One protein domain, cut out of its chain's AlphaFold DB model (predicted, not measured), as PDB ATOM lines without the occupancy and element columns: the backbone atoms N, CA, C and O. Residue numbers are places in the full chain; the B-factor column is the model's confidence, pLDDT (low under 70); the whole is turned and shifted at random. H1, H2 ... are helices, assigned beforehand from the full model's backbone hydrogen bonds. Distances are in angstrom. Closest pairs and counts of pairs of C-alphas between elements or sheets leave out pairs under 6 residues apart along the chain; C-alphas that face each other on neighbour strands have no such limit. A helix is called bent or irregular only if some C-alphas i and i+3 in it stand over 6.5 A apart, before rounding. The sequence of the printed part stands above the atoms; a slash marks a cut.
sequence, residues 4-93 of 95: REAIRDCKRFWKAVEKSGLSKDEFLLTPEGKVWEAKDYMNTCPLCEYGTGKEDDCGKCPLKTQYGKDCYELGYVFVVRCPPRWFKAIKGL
ATOM      1  N   ARG A   4      85.438 110.827 104.493       78.31
ATOM      2  CA  ARG A   4      85.384 111.970 103.569       78.31
ATOM      3  C   ARG A   4      85.882 113.260 104.218       78.31
ATOM      4  O   ARG A   4      86.591 114.038 103.589       78.31
ATOM      5  N   GLU A   5      85.507 113.486 105.476       79.06
ATOM      6  CA  GLU A   5      85.889 114.677 106.236       79.06
ATOM      7  C   GLU A   5      87.384 114.684 106.525       79.06
ATOM      8  O   GLU A   5      88.018 115.714 106.331       79.06
ATOM      9  N   ALA A   6      87.970 113.537 106.857       75.38
ATOM     10  CA  ALA A   6      89.407 113.431 107.073       75.38
ATOM     11  C   ALA A   6      90.221 113.613 105.791       75.38
ATOM     12  O   ALA A   6      91.253 114.281 105.797       75.38
ATOM     13  N   ILE A   7      89.743 113.087 104.655       78.31
ATOM     14  CA  ILE A   7      90.356 113.363 103.347       78.31
ATOM     15  C   ILE A   7      90.300 114.863 103.049       78.31
ATOM     16  O   ILE A   7      91.289 115.440 102.594       78.31
ATOM     17  N   ARG A   8      89.168 115.512 103.329       83.50
ATOM     18  CA  ARG A   8      89.003 116.952 103.133       83.50
ATOM     19  C   ARG A   8      89.896 117.774 104.061       83.50
ATOM     20  O   ARG A   8      90.518 118.726 103.593       83.50
ATOM     21  N   ASP A   9      89.963 117.431 105.343       83.44
ATOM     22  CA  ASP A   9      90.761 118.155 106.339       83.44
ATOM     23  C   ASP A   9      92.261 117.962 106.071       83.44
ATOM     24  O   ASP A   9      93.011 118.936 106.040       83.44
ATOM     25  N   CYS A  10      92.675 116.752 105.676       80.50
ATOM     26  CA  CYS A  10      94.017 116.467 105.169       80.50
ATOM     27  C   CYS A  10      94.350 117.320 103.932       80.50
ATOM     28  O   CYS A  10      95.358 118.025 103.916       80.50
ATOM     29  N   LYS A  11      93.479 117.349 102.912       83.81
ATOM     30  CA  LYS A  11      93.670 118.214 101.731       83.81
ATOM     31  C   LYS A  11      93.806 119.691 102.108       83.81
ATOM     32  O   LYS A  11      94.623 120.392 101.512       83.81
ATOM     33  N   ARG A  12      93.015 120.180 103.068       87.69
ATOM     34  CA  ARG A  12      93.066 121.575 103.535       87.69
ATOM     35  C   ARG A  12      94.376 121.890 104.245       87.69
ATOM     36  O   ARG A  12      94.989 122.899 103.907       87.69
ATOM     37  N   PHE A  13      94.809 121.023 105.156       85.50
ATOM     38  CA  PHE A  13      96.083 121.160 105.855       85.50
ATOM     39  C   PHE A  13      97.246 121.258 104.872       85.50
ATOM     40  O   PHE A  13      97.981 122.242 104.868       85.50
ATOM     41  N   TRP A  14      97.363 120.289 103.965       82.12
ATOM     42  CA  TRP A  14      98.483 120.256 103.030       82.12
ATOM     43  C   TRP A  14      98.439 121.395 102.018       82.12
ATOM     44  O   TRP A  14      99.483 121.929 101.669       82.12
ATOM     45  N   LYS A  15      97.255 121.856 101.610       85.75
ATOM     46  CA  LYS A  15      97.146 123.074 100.798       85.75
ATOM     47  C   LYS A  15      97.634 124.319 101.550       85.75
ATOM     48  O   LYS A  15      98.194 125.215 100.924       85.75
ATOM     49  N   ALA A  16      97.414 124.400 102.863       87.38
ATOM     50  CA  ALA A  16      97.904 125.510 103.679       87.38
ATOM     51  C   ALA A  16      99.437 125.480 103.810       87.38
ATOM     52  O   ALA A  16     100.072 126.511 103.600       87.38
ATOM     53  N   VAL A  17     100.015 124.297 104.046       83.50
ATOM     54  CA  VAL A  17     101.474 124.076 104.062       83.50
ATOM     55  C   VAL A  17     102.098 124.391 102.695       83.50
ATOM     56  O   VAL A  17     103.090 125.102 102.614       83.50
ATOM     57  N   GLU A  18     101.504 123.924 101.594       83.81
ATOM     58  CA  GLU A  18     101.998 124.211 100.236       83.81
ATOM     59  C   GLU A  18     101.980 125.716  99.937       83.81
ATOM     60  O   GLU A  18     102.939 126.260  99.393       83.81
ATOM     61  N   LYS A  19     100.903 126.410 100.327       87.38
ATOM     62  CA  LYS A  19     100.749 127.851 100.098       87.38
ATOM     63  C   LYS A  19     101.717 128.691 100.934       87.38
ATOM     64  O   LYS A  19     102.092 129.772 100.485       87.38
ATOM     65  N   SER A  20     102.091 128.240 102.131       84.81
ATOM     66  CA  SER A  20     103.031 128.978 102.983       84.81
ATOM     67  C   SER A  20     104.466 128.921 102.452       84.81
ATOM     68  O   SER A  20     105.265 129.790 102.788       84.81
ATOM     69  N   GLY A  21     104.801 127.924 101.623       84.12
ATOM     70  CA  GLY A  21     106.170 127.688 101.150       84.12
ATOM     71  C   GLY A  21     107.127 127.205 102.249       84.12
ATOM     72  O   GLY A  21     108.324 127.059 102.000       84.12
ATOM     73  N   LEU A  22     106.603 126.957 103.451       83.50
ATOM     74  CA  LEU A  22     107.340 126.488 104.617       83.50
ATOM     75  C   LEU A  22     107.368 124.958 104.658       83.50
ATOM     76  O   LEU A  22     106.544 124.273 104.041       83.50
ATOM     77  N   SER A  23     108.298 124.400 105.430       78.56
ATOM     78  CA  SER A  23     108.150 123.023 105.899       78.56
ATOM     79  C   SER A  23     106.887 122.865 106.750       78.56
ATOM     80  O   SER A  23     106.313 123.838 107.239       78.56
ATOM     81  N   LYS A  24     106.455 121.617 106.961       77.62
ATOM     82  CA  LYS A  24     105.357 121.317 107.888       77.62
ATOM     83  C   LYS A  24     105.657 121.863 109.289       77.62
ATOM     84  O   LYS A  24     104.784 122.493 109.873       77.62
ATOM     85  N   ASP A  25     106.866 121.638 109.795       78.69
ATOM     86  CA  ASP A  25     107.240 122.021 111.159       78.69
ATOM     87  C   ASP A  25     107.293 123.544 111.305       78.69
ATOM     88  O   ASP A  25     106.682 124.099 112.213       78.69
ATOM     89  N   GLU A  26     107.915 124.240 110.348       84.50
ATOM     90  CA  GLU A  26     107.900 125.706 110.298       84.50
ATOM     91  C   GLU A  26     106.474 126.251 110.168       84.50
ATOM     92  O   GLU A  26     106.129 127.222 110.837       84.50
ATOM     93  N   PHE A  27     105.627 125.625 109.342       86.62
ATOM     94  CA  PHE A  27     104.227 126.013 109.215       86.62
ATOM     95  C   PHE A  27     103.487 125.838 110.537       86.62
ATOM     96  O   PHE A  27     102.784 126.760 110.926       86.62
ATOM     97  N   LEU A  28     103.654 124.722 111.249       84.38
ATOM     98  CA  LEU A  28     102.980 124.466 112.530       84.38
ATOM     99  C   LEU A  28     103.342 125.495 113.612       84.38
ATOM    100  O   LEU A  28     102.500 125.803 114.449       84.38
ATOM    101  N   LEU A  29     104.533 126.096 113.543       87.56
ATOM    102  CA  LEU A  29     104.949 127.182 114.439       87.56
ATOM    103  C   LEU A  29     104.282 128.537 114.123       87.56
ATOM    104  O   LEU A  29     104.293 129.437 114.968       87.56
ATOM    105  N   THR A  30     103.687 128.704 112.935       88.94
ATOM    106  CA  THR A  30     102.947 129.924 112.560       88.94
ATOM    107  C   THR A  30     101.585 130.010 113.262       88.94
ATOM    108  O   THR A  30     101.027 128.983 113.657       88.94
ATOM    109  N   PRO A  31     100.987 131.211 113.394       91.25
ATOM    110  CA  PRO A  31      99.627 131.359 113.918       91.25
ATOM    111  C   PRO A  31      98.592 130.496 113.181       91.25
ATOM    112  O   PRO A  31      97.726 129.892 113.816       91.25
ATOM    113  N   GLU A  32      98.699 130.384 111.857       87.44
ATOM    114  CA  GLU A  32      97.841 129.537 111.024       87.44
ATOM    115  C   GLU A  32      98.089 128.045 111.275       87.44
ATOM    116  O   GLU A  32      97.152 127.244 111.261       87.44
ATOM    117  N   GLY A  33      99.345 127.675 111.520       86.25
ATOM    118  CA  GLY A  33      99.775 126.322 111.854       86.25
ATOM    119  C   GLY A  33      99.246 125.810 113.182       86.25
ATOM    120  O   GLY A  33      98.835 124.652 113.260       86.25
ATOM    121  N   LYS A  34      99.162 126.675 114.196       87.00
ATOM    122  CA  LYS A  34      98.673 126.314 115.538       87.00
ATOM    123  C   LYS A  34      97.256 125.739 115.541       87.00
ATOM    124  O   LYS A  34      96.934 124.896 116.371       87.00
ATOM    125  N   VAL A  35      96.409 126.140 114.587       88.62
ATOM    126  CA  VAL A  35      95.059 125.562 114.416       88.62
ATOM    127  C   VAL A  35      95.128 124.082 114.023       88.62
ATOM    128  O   VAL A  35      94.253 123.299 114.388       88.62
ATOM    129  N   TRP A  36      96.163 123.690 113.284       84.44
ATOM    130  CA  TRP A  36      96.410 122.306 112.878       84.44
ATOM    131  C   TRP A  36      97.166 121.528 113.951       84.44
ATOM    132  O   TRP A  36      96.843 120.370 114.202       84.44
ATOM    133  N   GLU A  37      98.112 122.169 114.635       80.00
ATOM    134  CA  GLU A  37      98.780 121.611 115.816       80.00
ATOM    135  C   GLU A  37      97.758 121.208 116.890       80.00
ATOM    136  O   GLU A  37      97.781 120.075 117.361       80.00
ATOM    137  N   ALA A  38      96.781 122.072 117.182       82.31
ATOM    138  CA  ALA A  38      95.699 121.793 118.129       82.31
ATOM    139  C   ALA A  38      94.811 120.595 117.735       82.31
ATOM    140  O   ALA A  38      94.092 120.056 118.574       82.31
ATOM    141  N   LYS A  39      94.851 120.171 116.465       76.06
ATOM    142  CA  LYS A  39      94.167 118.973 115.955       76.06
ATOM    143  C   LYS A  39      95.051 117.718 115.972       76.06
ATOM    144  O   LYS A  39      94.651 116.708 115.404       76.06
ATOM    145  N   ASP A  40      96.239 117.787 116.573       73.31
ATOM    146  CA  ASP A  40      97.251 116.721 116.611       73.31
ATOM    147  C   ASP A  40      97.839 116.354 115.229       73.31
ATOM    148  O   ASP A  40      98.281 115.236 114.966       73.31
ATOM    149  N   TYR A  41      97.902 117.328 114.311       71.12
ATOM    150  CA  TYR A  41      98.523 117.132 112.989       71.12
ATOM    151  C   TYR A  41     100.059 117.241 113.045       71.12
ATOM    152  O   TYR A  41     100.729 117.191 112.010       71.12
ATOM    153  N   MET A  42     100.634 117.385 114.245       64.75
ATOM    154  CA  MET A  42     102.075 117.494 114.471       64.75
ATOM    155  C   MET A  42     102.784 116.179 114.138       64.75
ATOM    156  O   MET A  42     103.662 116.157 113.278       64.75
ATOM    157  N   ASN A  43     102.321 115.064 114.698       57.06
ATOM    158  CA  ASN A  43     102.961 113.752 114.536       57.06
ATOM    159  C   ASN A  43     102.199 112.824 113.582       57.06
ATOM    160  O   ASN A  43     102.743 111.830 113.093       57.06
ATOM    161  N   THR A  44     100.955 113.182 113.262       58.06
ATOM    162  CA  THR A  44     100.002 112.261 112.650       58.06
ATOM    163  C   THR A  44      99.482 112.833 111.332       58.06
ATOM    164  O   THR A  44      98.976 113.951 111.270       58.06
ATOM    165  N   CYS A  45      99.595 112.072 110.238       66.56
ATOM    166  CA  CYS A  45      98.795 112.357 109.051       66.56
ATOM    167  C   CYS A  45      97.334 112.059 109.418       66.56
ATOM    168  O   CYS A  45      97.073 110.991 109.965       66.56
ATOM    169  N   PRO A  46      96.360 112.910 109.077       63.06
ATOM    170  CA  PRO A  46      94.953 112.667 109.427       63.06
ATOM    171  C   PRO A  46      94.441 111.367 108.825       63.06
ATOM    172  O   PRO A  46      93.629 110.659 109.389       63.06
ATOM    173  N   LEU A  47      94.999 110.985 107.679       69.81
ATOM    174  CA  LEU A  47      94.688 109.727 107.017       69.81
ATOM    175  C   LEU A  47      95.195 108.496 107.787       69.81
ATOM    176  O   LEU A  47      94.687 107.398 107.556       69.81
ATOM    177  N   CYS A  48      96.147 108.673 108.708       64.69
ATOM    178  CA  CYS A  48      96.597 107.637 109.632       64.69
ATOM    179  C   CYS A  48      95.588 107.371 110.755       64.69
ATOM    180  O   CYS A  48      95.661 106.294 111.333       64.69
ATOM    181  N   GLU A  49      94.609 108.253 111.015       58.28
ATOM    182  CA  GLU A  49      93.523 107.979 111.981       58.28
ATOM    183  C   GLU A  49      92.649 106.783 111.547       58.28
ATOM    184  O   GLU A  49      91.953 106.178 112.356       58.28
ATOM    185  N   TYR A  50      92.709 106.411 110.262       56.66
ATOM    186  CA  TYR A  50      92.088 105.196 109.728       56.66
ATOM    187  C   TYR A  50      92.986 103.962 109.839       56.66
ATOM    188  O   TYR A  50      92.510 102.860 109.575       56.66
ATOM    189  N   GLY A  51      94.262 104.111 110.192       52.44
ATOM    190  CA  GLY A  51      95.159 102.994 110.477       52.44
ATOM    191  C   GLY A  51      94.776 102.310 111.787       52.44
ATOM    192  O   GLY A  51      94.399 102.967 112.750       52.44
ATOM    193  N   THR A  52      94.845 100.982 111.839       46.03
ATOM    194  CA  THR A  52      94.377 100.188 112.992       46.03
ATOM    195  C   THR A  52      95.384 100.068 114.143       46.03
ATOM    196  O   THR A  52      95.130  99.342 115.099       46.03
ATOM    197  N   GLY A  53      96.451 100.872 114.128       42.00
ATOM    198  CA  GLY A  53      97.394 101.016 115.237       42.00
ATOM    199  C   GLY A  53      98.711 100.258 115.047       42.00
ATOM    200  O   GLY A  53      98.742  99.159 114.514       42.00
ATOM    201  N   LYS A  54      99.788 100.865 115.564       42.34
ATOM    202  CA  LYS A  54     101.220 100.545 115.373       42.34
ATOM    203  C   LYS A  54     101.744 100.847 113.967       42.34
ATOM    204  O   LYS A  54     101.009 100.785 112.989       42.34
ATOM    205  N   GLU A  55     103.019 101.231 113.912       47.81
ATOM    206  CA  GLU A  55     103.747 101.879 112.800       47.81
ATOM    207  C   GLU A  55     103.571 101.250 111.398       47.81
ATOM    208  O   GLU A  55     103.800 101.915 110.388       47.81
ATOM    209  N   ASP A  56     103.066 100.019 111.309       46.72
ATOM    210  CA  ASP A  56     102.850  99.275 110.065       46.72
ATOM    211  C   ASP A  56     101.392  99.235 109.558       46.72
ATOM    212  O   ASP A  56     101.117  98.891 108.397       46.72
ATOM    213  N   ASP A  57     100.420  99.639 110.375       48.22
ATOM    214  CA  ASP A  57      99.017  99.253 110.189       48.22
ATOM    215  C   ASP A  57      98.175 100.310 109.458       48.22
ATOM    216  O   ASP A  57      96.989 100.534 109.703       48.22
ATOM    217  N   CYS A  58      98.788 100.946 108.459       56.56
ATOM    218  CA  CYS A  58      98.111 101.847 107.523       56.56
ATOM    219  C   CYS A  58      97.155 101.121 106.546       56.56
ATOM    220  O   CYS A  58      96.799 101.694 105.522       56.56
ATOM    221  N   GLY A  59      96.735  99.870 106.788       55.19
ATOM    222  CA  GLY A  59      95.965  99.049 105.831       55.19
ATOM    223  C   GLY A  59      94.674  99.697 105.304       55.19
ATOM    224  O   GLY A  59      94.256  99.432 104.178       55.19
ATOM    225  N   LYS A  60      94.075 100.600 106.088       59.69
ATOM    226  CA  LYS A  60      92.872 101.375 105.735       59.69
ATOM    227  C   LYS A  60      93.152 102.860 105.460       59.69
ATOM    228  O   LYS A  60      92.214 103.613 105.197       59.69
ATOM    229  N   CYS A  61      94.416 103.288 105.505       70.00
ATOM    230  CA  CYS A  61      94.810 104.634 105.107       70.00
ATOM    231  C   CYS A  61      94.446 104.831 103.628       70.00
ATOM    232  O   CYS A  61      94.912 104.056 102.789       70.00
ATOM    233  N   PRO A  62      93.665 105.864 103.268       72.62
ATOM    234  CA  PRO A  62      93.273 106.104 101.880       72.62
ATOM    235  C   PRO A  62      94.455 106.199 100.904       72.62
ATOM    236  O   PRO A  62      94.330 105.768  99.760       72.62
ATOM    237  N   LEU A  63      95.614 106.691 101.359       72.06
ATOM    238  CA  LEU A  63      96.839 106.702 100.554       72.06
ATOM    239  C   LEU A  63      97.420 105.296 100.364       72.06
ATOM    240  O   LEU A  63      97.775 104.958  99.241       72.06
ATOM    241  N   LYS A  64      97.468 104.449 101.402       68.94
ATOM    242  CA  LYS A  64      97.936 103.053 101.272       68.94
ATOM    243  C   LYS A  64      96.979 102.215 100.426       68.94
ATOM    244  O   LYS A  64      97.422 101.372  99.660       68.94
ATOM    245  N   THR A  65      95.671 102.467 100.495       72.69
ATOM    246  CA  THR A  65      94.694 101.806  99.612       72.69
ATOM    247  C   THR A  65      94.940 102.135  98.136       72.69
ATOM    248  O   THR A  65      94.729 101.279  97.284       72.69
ATOM    249  N   GLN A  66      95.379 103.357  97.822       72.69
ATOM    250  CA  GLN A  66      95.612 103.792  96.442       72.69
ATOM    251  C   GLN A  66      97.030 103.489  95.932       72.69
ATOM    252  O   GLN A  66      97.189 103.196  94.752       72.69
ATOM    253  N   TYR A  67      98.041 103.565  96.799       67.75
ATOM    254  CA  TYR A  67      99.461 103.484  96.431       67.75
ATOM    255  C   TYR A  67     100.200 102.292  97.064       67.75
ATOM    256  O   TYR A  67     101.399 102.144  96.873       67.75
ATOM    257  N   GLY A  68      99.528 101.423  97.824       67.62
ATOM    258  CA  GLY A  68     100.167 100.272  98.466       67.62
ATOM    259  C   GLY A  68     101.286 100.679  99.433       67.62
ATOM    260  O   GLY A  68     101.181 101.691 100.123       67.62
ATOM    261  N   LYS A  69     102.365  99.887  99.493       62.31
ATOM    262  CA  LYS A  69     103.554 100.181 100.321       62.31
ATOM    263  C   LYS A  69     104.334 101.412  99.830       62.31
ATOM    264  O   LYS A  69     105.049 102.018 100.620       62.31
ATOM    265  N   ASP A  70     104.114 101.858  98.597       59.25
ATOM    266  CA  ASP A  70     104.766 103.050  98.044       59.25
ATOM    267  C   ASP A  70     104.262 104.336  98.722       59.25
ATOM    268  O   ASP A  70     104.856 105.400  98.571       59.25
ATOM    269  N   CYS A  71     103.191 104.266  99.530       61.41
ATOM    270  CA  CYS A  71     102.712 105.409 100.306       61.41
ATOM    271  C   CYS A  71     103.756 105.960 101.290       61.41
ATOM    272  O   CYS A  71     103.727 107.153 101.590       61.41
ATOM    273  N   TYR A  72     104.676 105.117 101.771       57.31
ATOM    274  CA  TYR A  72     105.790 105.535 102.627       57.31
ATOM    275  C   TYR A  72     106.874 106.261 101.808       57.31
ATOM    276  O   TYR A  72     107.443 107.251 102.266       57.31
ATOM    277  N   GLU A  73     107.074 105.856 100.550       55.16
ATOM    278  CA  GLU A  73     107.984 106.506  99.595       55.16
ATOM    279  C   GLU A  73     107.429 107.817  99.017       55.16
ATOM    280  O   GLU A  73     108.183 108.641  98.495       55.16
ATOM    281  N   LEU A  74     106.121 108.073  99.161       58.50
ATOM    282  CA  LEU A  74     105.527 109.377  98.844       58.50
ATOM    283  C   LEU A  74     106.069 110.505  99.736       58.50
ATOM    284  O   LEU A  74     105.762 111.665  99.469       58.50
ATOM    285  N   GLY A  75     106.884 110.195 100.748       48.66
ATOM    286  CA  GLY A  75     107.647 111.186 101.494       48.66
ATOM    287  C   GLY A  75     106.950 111.692 102.751       48.66
ATOM    288  O   GLY A  75     107.215 112.817 103.169       48.66
ATOM    289  N   TYR A  76     106.127 110.857 103.398       52.44
ATOM    290  CA  TYR A  76     105.851 110.995 104.837       52.44
ATOM    291  C   TYR A  76     107.065 110.513 105.650       52.44
ATOM    292  O   TYR A  76     106.955 109.717 106.575       52.44
ATOM    293  N   VAL A  77     108.266 110.914 105.241       47.97
ATOM    294  CA  VAL A  77     109.472 110.668 106.020       47.97
ATOM    295  C   VAL A  77     109.591 111.855 106.960       47.97
ATOM    296  O   VAL A  77     109.366 112.987 106.536       47.97
ATOM    297  N   PHE A  78     109.915 111.574 108.220       48.28
ATOM    298  CA  PHE A  78     110.071 112.458 109.387       48.28
ATOM    299  C   PHE A  78     110.896 113.750 109.190       48.28
ATOM    300  O   PHE A  78     111.191 114.444 110.157       48.28
ATOM    301  N   VAL A  79     111.315 114.084 107.970       46.84
ATOM    302  CA  VAL A  79     112.351 115.064 107.693       46.84
ATOM    303  C   VAL A  79     111.857 116.106 106.684       46.84
ATOM    304  O   VAL A  79     111.955 115.965 105.466       46.84
ATOM    305  N   VAL A  80     111.357 117.199 107.258       50.22
ATOM    306  CA  VAL A  80     111.535 118.596 106.830       50.22
ATOM    307  C   VAL A  80     110.836 119.071 105.548       50.22
ATOM    308  O   VAL A  80     110.408 120.215 105.532       50.22
ATOM    309  N   ARG A  81     110.587 118.289 104.493       53.28
ATOM    310  CA  ARG A  81     109.746 118.762 103.364       53.28
ATOM    311  C   ARG A  81     109.025 117.612 102.684       53.28
ATOM    312  O   ARG A  81     109.653 116.770 102.049       53.28
ATOM    313  N   CYS A  82     107.694 117.620 102.739       60.62
ATOM    314  CA  CYS A  82     106.911 116.708 101.918       60.62
ATOM    315  C   CYS A  82     107.216 116.974 100.435       60.62
ATOM    316  O   CYS A  82     107.125 118.121  99.989       60.62
ATOM    317  N   PRO A  83     107.593 115.953  99.650       64.38
ATOM    318  CA  PRO A  83     107.936 116.149  98.251       64.38
ATOM    319  C   PRO A  83     106.679 116.513  97.443       64.38
ATOM    320  O   PRO A  83     105.572 116.113  97.808       64.38
ATOM    321  N   PRO A  84     106.804 117.173  96.277       66.75
ATOM    322  CA  PRO A  84     105.663 117.494  95.406       66.75
ATOM    323  C   PRO A  84     104.757 116.291  95.073       66.75
ATOM    324  O   PRO A  84     103.553 116.432  94.851       66.75
ATOM    325  N   ARG A  85     105.326 115.076  95.070       69.56
ATOM    326  CA  ARG A  85     104.594 113.816  94.866       69.56
ATOM    327  C   ARG A  85     103.583 113.527  95.984       69.56
ATOM    328  O   ARG A  85     102.503 113.028  95.676       69.56
ATOM    329  N   TRP A  86     103.880 113.906  97.229       72.31
ATOM    330  CA  TRP A  86     102.965 113.808  98.373       72.31
ATOM    331  C   TRP A  86     101.702 114.643  98.152       72.31
ATOM    332  O   TRP A  86     100.583 114.133  98.206       72.31
ATOM    333  N   PHE A  87     101.877 115.920  97.800       70.50
ATOM    334  CA  PHE A  87     100.767 116.835  97.529       70.50
ATOM    335  C   PHE A  87      99.899 116.346  96.367       70.50
ATOM    336  O   PHE A  87      98.667 116.345  96.456       70.50
ATOM    337  N   LYS A  88     100.528 115.843  95.296       76.25
ATOM    338  CA  LYS A  88      99.816 115.242  94.160       76.25
ATOM    339  C   LYS A  88      99.000 114.016  94.581       76.25
ATOM    340  O   LYS A  88      97.852 113.883  94.153       76.25
ATOM    341  N   ALA A  89      99.557 113.155  95.429       77.06
ATOM    342  CA  ALA A  89      98.875 111.961  95.913       77.06
ATOM    343  C   ALA A  89      97.636 112.307  96.750       77.06
ATOM    344  O   ALA A  89      96.560 111.766  96.499       77.06
ATOM    345  N   ILE A  90      97.752 113.271  97.666       77.38
ATOM    346  CA  ILE A  90      96.637 113.737  98.506       77.38
ATOM    347  C   ILE A  90      95.548 114.410  97.673       77.38
ATOM    348  O   ILE A  90      94.358 114.156  97.875       77.38
ATOM    349  N   LYS A  91      95.935 115.230  96.690       77.44
ATOM    350  CA  LYS A  91      94.988 115.854  95.755       77.44
ATOM    351  C   LYS A  91      94.203 114.807  94.956       77.44
ATOM    352  O   LYS A  91      93.029 115.030  94.669       77.44
ATOM    353  N   GLY A  92      94.835 113.677  94.639       79.75
ATOM    354  CA  GLY A  92      94.240 112.558  93.905       79.75
ATOM    355  C   GLY A  92      93.258 111.688  94.698       79.75
ATOM    356  O   GLY A  92      92.567 110.876  94.084       79.75
ATOM    357  N   LEU A  93      93.157 111.845  96.025       78.50
ATOM    358  CA  LEU A  93      92.208 111.081  96.843       78.50
ATOM    359  C   LEU A  93      90.761 111.494  96.544       78.50
ATOM    360  O   LEU A  93      90.429 112.684  96.557       78.50
TER     361      LEU A  93
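What this domain is: This is residues 4 to 93 of the 95 residues of an uncharacterized protein of marine sediment metagenome (UniProt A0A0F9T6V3). One long helix, H1, runs along one side of the domain, and five short helices, with much loop between them, make up the rest; of these H2, H4 and H6 touch H1. H2 and H3 fold back at its C-terminal end, H4 packs on residues 6 to 10, H6 runs back side by side with it, and H5 sits at the opposite end of the domain from H2 and H3. The printed part has 90 residues with six named helices, H1 to H6 in order, and no named strand; the class is all helix. It is compact, with a radius of gyration of the C-alphas of 12.3 A, and spans 33 by 24 by 24 A.

How they stand to each other: Start with H1, residues 4 to 20, the hub, which touches three other helices. H6, residues 84 to 91, touches it, closest at the C-alphas of Lys 11 and Ile 90, 6.3 A apart; they run opposite ways at a shallow tilt of 34 degrees, only just short of steep. H4, residues 46 to 50, touches H1 at residues 6 to 10 alone, closest at the C-alphas of Cys 10 and Pro 46, 5.8 A apart. At residues 17 to 20 alone, H1 only just touches H2, residues 24 to 29, and only at the corner, with 3 pairs of C-alphas within 8 A; the closest are those of Val 17 and Lys 24, 6.1 A apart, and the lines stand about perpendicular at 80 degrees. H2 touches H3, residues 31 to 37, only at the corner, closest at the C-alphas of Phe 27 and Gly 33, 5.2 A apart. H3 is close to H1 but not clearly touching, with the C-alphas of Phe 13 and Trp 36 7.1 A apart. H5, residues 62 to 71, only just touches H4, with 3 pairs within 8 A, closest at the C-alphas of Leu 47 and Pro 62, 6.4 A apart. H5 and H6 are close but not clearly touching, with the closest C-alphas, of Leu 63 and Ala 89, 7.3 A apart. In H1, H2 and H6 every O i to N i+4 pair is within hydrogen-bond range; H3 has 1 of 3, beside 2 of 4 O i to N i+3 pairs, H4 has 0 of 1, beside 2 of 2, and H5 has 3 of 6.

Where its parts are: Find C-alpha 4 at (85.384, 111.970, 103.569); from there H1 runs 24.5 A to C-alpha 20 at (103.031, 128.978, 102.983). H2 is 8.8 A long, H3 10.0 A and H4 8.0 A. H5 is 9.6 A long and irregular: C-alphas 66 and 69 are 9.5 A apart. H6 is 10.8 A long and ends at C-alpha 91, (94.988, 115.854, 95.755).

The domain as a whole: The C-alphas of Pro 31 and Gly 68 are the two farthest apart, at 34.7 A. The printed part has no cut. The links from H4 to H5 and from H5 to H6 are long, the latter being residues 72 to 83. The mean pLDDT of the printed part is 70.5, and it is under 70 at residues 42 to 60, 64 and 67 to 85.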